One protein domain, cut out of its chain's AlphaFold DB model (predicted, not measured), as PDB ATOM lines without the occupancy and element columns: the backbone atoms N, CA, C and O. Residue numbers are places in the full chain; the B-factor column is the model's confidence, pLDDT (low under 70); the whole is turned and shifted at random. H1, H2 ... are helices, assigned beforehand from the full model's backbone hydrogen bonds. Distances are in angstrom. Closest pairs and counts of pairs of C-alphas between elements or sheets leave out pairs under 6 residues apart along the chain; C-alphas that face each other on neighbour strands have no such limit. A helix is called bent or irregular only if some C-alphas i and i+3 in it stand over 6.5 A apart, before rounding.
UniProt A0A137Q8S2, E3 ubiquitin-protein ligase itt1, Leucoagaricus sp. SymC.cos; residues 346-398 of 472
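What this domain is: This is residues 346 to 398 of the 472 residues of the protein "E3 ubiquitin-protein ligase itt1" of Leucoagaricus sp. SymC.cos (UniProt A0A137Q8S2). Look first for one long helix, H3, bent near its middle, with two short helices, H1 and H2, over one side of its first arm, H3a: H1 crosses H3a and packs on it, while H2 makes a corner with the beginning of H3a. The link from H1 to H2, residues 354 to 363, loops round on the side away from H3a, and at the other end of the model residues 391 to 398 of the second arm, H3b, stick out free. The printed part has 53 residues with three named helices, H1, H2 and H3 along the chain, and no named strand; its class is all helix. It is only just loose, close to compact, with a radius of gyration of the C-alphas of 12.1 A, and the C-alphas span 36 by 25 by 16 A.

Where its parts are: Begin with H3, residues 375 to 398. By its hydrogen bonds it was assigned as one helix, but it is bent: C-alphas 384 and 387 are 7.0 A apart. Find C-alpha 375 at (124.632, 150.187, 80.756); from there the arm H3a runs 14.3 A to residue 384. The arm H3b, residues 387 to 398, is 16.4 A long and ends with C-alpha 398 at (145.718, 140.951, 104.971). Go back to C-alpha 346 at (124.324, 144.657, 97.467), where H1 begins; it runs to residue 353, over 10.3 A. H2 holds residues 364 to 373 and is 14.3 A long.

How they stand to each other: Start from the bend, where H3a and H3b stand at a steep tilt of 48 degrees. H1 touches H3a, about perpendicular at 85 degrees; their closest C-alphas are those of Leu 348 and Val 382, 5.9 A apart. H2 and H3a are close but not clearly touching, also about perpendicular at 85 degrees, and their closest C-alphas, those of Glu 370 and Val 378, are 6.2 A apart. H1 and H2 are close but not clearly touching, at a steep tilt of 47 degrees, opposite ways; look at the C-alphas of Tyr 351 and Met 366, their closest, 6.9 A apart. H1 and H3b are close but not clearly touching, with the C-alphas of Ile 349 and Tyr 389 closest at 8.0 A; they run the same way at a steep tilt of 69 degrees, only just short of about perpendicular. H2 and H3b are apart. In H1, H2, H3a and H3b every pair of O i and N i+4 is within hydrogen-bond range.

The domain as a whole: The two C-alphas farthest apart are those of Lys 371 and Thr 398, at 36.9 A. Without residues 391 to 398, which stand free, the body has 45 residues and spans 27 by 21 by 16 A. The printed part has no cut; the link from H2 to H3, Gly 374, is tight, and the link from H1 to H2, 10 residues, is short. The mean pLDDT of the printed part is 83.2; look for values under 70 at residue 355 and residues 357 to 360.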
ATOM      1  N   GLU A 346     124.498 146.080  97.774       87.94
ATOM      2  CA  GLU A 346     124.324 144.657  97.467       87.94
ATOM      3  C   GLU A 346     124.287 144.404  95.957       87.94
ATOM      4  O   GLU A 346     124.871 143.434  95.472       87.94
ATOM      5  N   GLN A 347     123.625 145.283  95.198       89.00
ATOM      6  CA  GLN A 347     123.579 145.209  93.739       89.00
ATOM      7  C   GLN A 347     124.967 145.433  93.123       89.00
ATOM      8  O   GLN A 347     125.353 144.698  92.215       89.00
ATOM      9  N   LEU A 348     125.726 146.406  93.636       89.50
ATOM     10  CA  LEU A 348     127.080 146.723  93.174       89.50
ATOM     11  C   LEU A 348     128.074 145.605  93.512       89.50
ATOM     12  O   LEU A 348     128.812 145.155  92.639       89.50
ATOM     13  N   ILE A 349     128.056 145.105  94.749       88.69
ATOM     14  CA  ILE A 349     128.892 143.985  95.203       88.69
ATOM     15  C   ILE A 349     128.593 142.744  94.369       88.69
ATOM     16  O   ILE A 349     129.520 142.085  93.903       88.69
ATOM     17  N   ARG A 350     127.310 142.432  94.148       88.44
ATOM     18  CA  ARG A 350     126.920 141.310  93.292       88.44
ATOM     19  C   ARG A 350     127.458 141.492  91.880       88.44
ATOM     20  O   ARG A 350     128.049 140.558  91.370       88.44
ATOM     21  N   TYR A 351     127.320 142.675  91.287       88.00
ATOM     22  CA  TYR A 351     127.833 142.952  89.944       88.00
ATOM     23  C   TYR A 351     129.359 142.809  89.835       88.00
ATOM     24  O   TYR A 351     129.857 142.345  88.817       88.00
ATOM     25  N   ILE A 352     130.102 143.182  90.883       85.62
ATOM     26  CA  ILE A 352     131.565 143.033  90.947       85.62
ATOM     27  C   ILE A 352     131.976 141.564  91.117       85.62
ATOM     28  O   ILE A 352     132.974 141.138  90.543       85.62
ATOM     29  N   ARG A 353     131.238 140.808  91.938       83.69
ATOM     30  CA  ARG A 353     131.547 139.410  92.270       83.69
ATOM     31  C   ARG A 353     131.034 138.409  91.238       83.69
ATOM     32  O   ARG A 353     131.543 137.292  91.227       83.69
ATOM     33  N   ASP A 354     130.019 138.760  90.448       79.94
ATOM     34  CA  ASP A 354     129.404 137.841  89.487       79.94
ATOM     35  C   ASP A 354     130.454 137.455  88.434       79.94
ATOM     36  O   ASP A 354     130.939 138.330  87.703       79.94
ATOM     37  N   PRO A 355     130.871 136.179  88.362       67.62
ATOM     38  CA  PRO A 355     131.794 135.760  87.332       67.62
ATOM     39  C   PRO A 355     131.104 135.945  85.983       67.62
ATOM     40  O   PRO A 355     129.986 135.477  85.759       67.62
ATOM     41  N   LYS A 356     131.796 136.615  85.059       70.75
ATOM     42  CA  LYS A 356     131.489 136.470  83.635       70.75
ATOM     43  C   LYS A 356     131.424 134.973  83.321       70.75
ATOM     44  O   LYS A 356     132.132 134.187  83.953       70.75
ATOM     45  N   ASP A 357     130.549 134.578  82.404       68.56
ATOM     46  CA  ASP A 357     130.362 133.163  82.098       68.56
ATOM     47  C   ASP A 357     131.659 132.505  81.576       68.56
ATOM     48  O   ASP A 357     132.695 133.153  81.412       68.56
ATOM     49  N   ASN A 358     131.617 131.200  81.289       63.00
ATOM     50  CA  ASN A 358     132.789 130.444  80.824       63.00
ATOM     51  C   ASN A 358     133.440 131.004  79.536       63.00
ATOM     52  O   ASN A 358     134.527 130.557  79.173       63.00
ATOM     53  N   TYR A 359     132.801 131.963  78.857       65.06
ATOM     54  CA  TYR A 359     133.285 132.633  77.652       65.06
ATOM     55  C   TYR A 359     133.672 134.102  77.888       65.06
ATOM     56  O   TYR A 359     134.071 134.789  76.950       65.06
ATOM     57  N   GLY A 360     133.602 134.595  79.128       68.31
ATOM     58  CA  GLY A 360     133.897 135.988  79.460       68.31
ATOM     59  C   GLY A 360     132.742 136.957  79.173       68.31
ATOM     60  O   GLY A 360     132.958 138.175  79.203       68.31
ATOM     61  N   GLU A 361     131.527 136.446  78.946       75.44
ATOM     62  CA  GLU A 361     130.334 137.238  78.639       75.44
ATOM     63  C   GLU A 361     129.504 137.570  79.899       75.44
ATOM     64  O   GLU A 361     129.521 136.825  80.888       75.44
ATOM     65  N   PRO A 362     128.761 138.698  79.913       78.44
ATOM     66  CA  PRO A 362     127.899 139.058  81.036       78.44
ATOM     67  C   PRO A 362     126.756 138.055  81.247       78.44
ATOM     68  O   PRO A 362     126.035 137.674  80.309       78.44
ATOM     69  N   THR A 363     126.515 137.694  82.510       84.50
ATOM     70  CA  THR A 363     125.419 136.793  82.890       84.50
ATOM     71  C   THR A 363     124.054 137.355  82.467       84.50
ATOM     72  O   THR A 363     123.878 138.552  82.216       84.50
ATOM     73  N   SER A 364     123.037 136.491  82.381       84.69
ATOM     74  CA  SER A 364     121.659 136.924  82.093       84.69
ATOM     75  C   SER A 364     121.150 137.948  83.115       84.69
ATOM     76  O   SER A 364     120.397 138.857  82.762       84.69
ATOM     77  N   TRP A 365     121.602 137.836  84.365       86.12
ATOM     78  CA  TRP A 365     121.319 138.803  85.415       86.12
ATOM     79  C   TRP A 365     121.991 140.157  85.140       86.12
ATOM     80  O   TRP A 365     121.290 141.170  85.153       86.12
ATOM     81  N   MET A 366     123.290 140.182  84.804       84.00
ATOM     82  CA  MET A 366     124.003 141.421  84.450       84.00
ATOM     83  C   MET A 366     123.338 142.131  83.266       84.00
ATOM     84  O   MET A 366     123.064 143.327  83.345       84.00
ATOM     85  N   ARG A 367     122.974 141.390  82.211       86.81
ATOM     86  CA  ARG A 367     122.281 141.946  81.034       86.81
ATOM     87  C   ARG A 367     120.919 142.545  81.376       86.81
ATOM     88  O   ARG A 367     120.573 143.608  80.869       86.81
ATOM     89  N   ASN A 368     120.139 141.886  82.234       85.88
ATOM     90  CA  ASN A 368     118.853 142.427  82.680       85.88
ATOM     91  C   ASN A 368     119.033 143.696  83.518       85.88
ATOM     92  O   ASN A 368     118.290 144.657  83.332       85.88
ATOM     93  N   MET A 369     120.042 143.722  84.386       84.44
ATOM     94  CA  MET A 369     120.357 144.883  85.212       84.44
ATOM     95  C   MET A 369     120.822 146.079  84.369       84.44
ATOM     96  O   MET A 369     120.320 147.188  84.550       84.44
ATOM     97  N   GLU A 370     121.716 145.858  83.404       89.94
ATOM     98  CA  GLU A 370     122.151 146.872  82.436       89.94
ATOM     99  C   GLU A 370     120.991 147.374  81.564       89.94
ATOM    100  O   GLU A 370     120.896 148.570  81.283       89.94
ATOM    101  N   LYS A 371     120.069 146.489  81.171       86.12
ATOM    102  CA  LYS A 371     118.860 146.857  80.421       86.12
ATOM    103  C   LYS A 371     117.894 147.709  81.248       86.12
ATOM    104  O   LYS A 371     117.267 148.613  80.705       86.12
ATOM    105  N   GLU A 372     117.744 147.410  82.535       83.19
ATOM    106  CA  GLU A 372     116.800 148.092  83.424       83.19
ATOM    107  C   GLU A 372     117.329 149.452  83.906       83.19
ATOM    108  O   GLU A 372     116.597 150.440  83.886       83.19
ATOM    109  N   TYR A 373     118.606 149.522  84.294       86.00
ATOM    110  CA  TYR A 373     119.218 150.720  84.882       86.00
ATOM    111  C   TYR A 373     120.056 151.548  83.899       86.00
ATOM    112  O   TYR A 373     120.458 152.660  84.254       86.00
ATOM    113  N   GLY A 374     120.294 151.033  82.691       87.25
ATOM    114  CA  GLY A 374     121.164 151.618  81.671       87.25
ATOM    115  C   GLY A 374     122.625 151.202  81.852       87.25
ATOM    116  O   GLY A 374     123.198 151.389  82.925       87.25
ATOM    117  N   VAL A 375     123.241 150.688  80.781       87.31
ATOM    118  CA  VAL A 375     124.632 150.187  80.756       87.31
ATOM    119  C   VAL A 375     125.612 151.210  81.344       87.31
ATOM    120  O   VAL A 375     126.382 150.882  82.245       87.31
ATOM    121  N   ASP A 376     125.552 152.461  80.886       88.38
ATOM    122  CA  ASP A 376     126.493 153.507  81.306       88.38
ATOM    123  C   ASP A 376     126.330 153.882  82.781       88.38
ATOM    124  O   ASP A 376     127.312 154.091  83.491       88.38
ATOM    125  N   ASN A 377     125.087 153.919  83.268       89.50
ATOM    126  CA  ASN A 377     124.790 154.220  84.664       89.50
ATOM    127  C   ASN A 377     125.304 153.114  85.598       89.50
ATOM    128  O   ASN A 377     125.937 153.413  86.610       89.50
ATOM    129  N   VAL A 378     125.071 151.847  85.238       88.94
ATOM    130  CA  VAL A 378     125.570 150.692  86.000       88.94
ATOM    131  C   VAL A 378     127.097 150.706  86.031       88.94
ATOM    132  O   VAL A 378     127.687 150.684  87.109       88.94
ATOM    133  N   LYS A 379     127.748 150.816  84.866       89.38
ATOM    134  CA  LYS A 379     129.215 150.811  84.768       89.38
ATOM    135  C   LYS A 379     129.856 151.968  85.526       89.38
ATOM    136  O   LYS A 379     130.868 151.753  86.188       89.38
ATOM    137  N   LYS A 380     129.263 153.164  85.478       91.56
ATOM    138  CA  LYS A 380     129.745 154.326  86.232       91.56
ATOM    139  C   LYS A 380     129.695 154.082  87.739       91.56
ATOM    140  O   LYS A 380     130.721 154.200  88.395       91.56
ATOM    141  N   GLN A 381     128.542 153.680  88.280       92.38
ATOM    142  CA  GLN A 381     128.409 153.445  89.724       92.38
ATOM    143  C   GLN A 381     129.300 152.293  90.213       92.38
ATOM    144  O   GLN A 381     129.870 152.374  91.297       92.38
ATOM    145  N   VAL A 382     129.472 151.241  89.405       89.81
ATOM    146  CA  VAL A 382     130.420 150.157  89.701       89.81
ATOM    147  C   VAL A 382     131.861 150.667  89.687       89.81
ATOM    148  O   VAL A 382     132.627 150.319  90.581       89.81
ATOM    149  N   GLY A 383     132.233 151.505  88.715       89.19
ATOM    150  CA  GLY A 383     133.557 152.126  88.637       89.19
ATOM    151  C   GLY A 383     133.871 153.014  89.841       89.19
ATOM    152  O   GLY A 383     134.969 152.927  90.383       89.19
ATOM    153  N   ASP A 384     132.892 153.793  90.303       89.38
ATOM    154  CA  ASP A 384     133.031 154.666  91.472       89.38
ATOM    155  C   ASP A 384     133.104 153.858  92.791       89.38
ATOM    156  O   ASP A 384     133.842 154.217  93.709       89.38
ATOM    157  N   PHE A 385     132.374 152.738  92.894       90.31
ATOM    158  CA  PHE A 385     132.301 151.911  94.109       90.31
ATOM    159  C   PHE A 385     133.441 150.882  94.240       90.31
ATOM    160  O   PHE A 385     133.910 150.596  95.348       90.31
ATOM    161  N   SER A 386     133.896 150.314  93.119       88.00
ATOM    162  CA  SER A 386     134.820 149.171  93.076       88.00
ATOM    163  C   SER A 386     136.160 149.409  93.792       88.00
ATOM    164  O   SER A 386     136.530 148.559  94.607       88.00
ATOM    165  N   PRO A 387     136.872 150.544  93.611       86.81
ATOM    166  CA  PRO A 387     138.168 150.761  94.257       86.81
ATOM    167  C   PRO A 387     138.094 150.698  95.787       86.81
ATOM    168  O   PRO A 387     138.883 149.997  96.420       86.81
ATOM    169  N   GLY A 388     137.102 151.374  96.380       83.88
ATOM    170  CA  GLY A 388     136.912 151.394  97.831       83.88
ATOM    171  C   GLY A 388     136.464 150.042  98.385       83.88
ATOM    172  O   GLY A 388     136.909 149.637  99.456       83.88
ATOM    173  N   TYR A 389     135.615 149.318  97.654       84.56
ATOM    174  CA  TYR A 389     135.199 147.969  98.032       84.56
ATOM    175  C   TYR A 389     136.369 146.968  97.991       84.56
ATOM    176  O   TYR A 389     136.593 146.257  98.970       84.56
ATOM    177  N   LEU A 390     137.166 146.956  96.915       84.62
ATOM    178  CA  LEU A 390     138.322 146.062  96.773       84.62
ATOM    179  C   LEU A 390     139.418 146.353  97.803       84.62
ATOM    180  O   LEU A 390     140.063 145.426  98.288       84.62
ATOM    181  N   GLN A 391     139.620 147.623  98.165       83.81
ATOM    182  CA  GLN A 391     140.553 147.995  99.226       83.81
ATOM    183  C   GLN A 391     140.109 147.448 100.589       83.81
ATOM    184  O   GLN A 391     140.935 146.906 101.320       83.81
ATOM    185  N   ARG A 392     138.807 147.523 100.910       81.31
ATOM    186  CA  ARG A 392     138.252 146.945 102.146       81.31
ATOM    187  C   ARG A 392     138.365 145.423 102.180       81.31
ATOM    188  O   ARG A 392     138.696 144.872 103.221       81.31
ATOM    189  N   GLU A 393     138.115 144.736 101.067       82.38
ATOM    190  CA  GLU A 393     138.261 143.273 101.016       82.38
ATOM    191  C   GLU A 393     139.727 142.845 101.173       82.38
ATOM    192  O   GLU A 393     140.007 141.945 101.958       82.38
ATOM    193  N   LYS A 394     140.675 143.551 100.538       81.75
ATOM    194  CA  LYS A 394     142.111 143.301 100.742       81.75
ATOM    195  C   LYS A 394     142.543 143.526 102.189       81.75
ATOM    196  O   LYS A 394     143.254 142.686 102.720       81.75
ATOM    197  N   ALA A 395     142.087 144.599 102.839       75.50
ATOM    198  CA  ALA A 395     142.401 144.875 104.247       75.50
ATOM    199  C   ALA A 395     141.875 143.784 105.204       75.50
ATOM    200  O   ALA A 395     142.503 143.485 106.226       75.50
ATOM    201  N   LYS A 396     140.740 143.155 104.864       77.56
ATOM    202  CA  LYS A 396     140.210 141.991 105.591       77.56
ATOM    203  C   LYS A 396     141.049 140.734 105.361       77.56
ATOM    204  O   LYS A 396     141.266 139.979 106.305       77.56
ATOM    205  N   GLU A 397     141.527 140.510 104.136       74.19
ATOM    206  CA  GLU A 397     142.381 139.367 103.777       74.19
ATOM    207  C   GLU A 397     143.797 139.477 104.367       74.19
ATOM    208  O   GLU A 397     144.341 138.481 104.842       74.19
ATOM    209  N   THR A 398     144.385 140.680 104.396       72.81
ATOM    210  CA  THR A 398     145.718 140.951 104.971       72.81
ATOM    211  C   THR A 398     145.709 141.040 106.498       72.81
ATOM    212  O   THR A 398     146.767 141.034 107.125       72.81
TER     213      THR A 398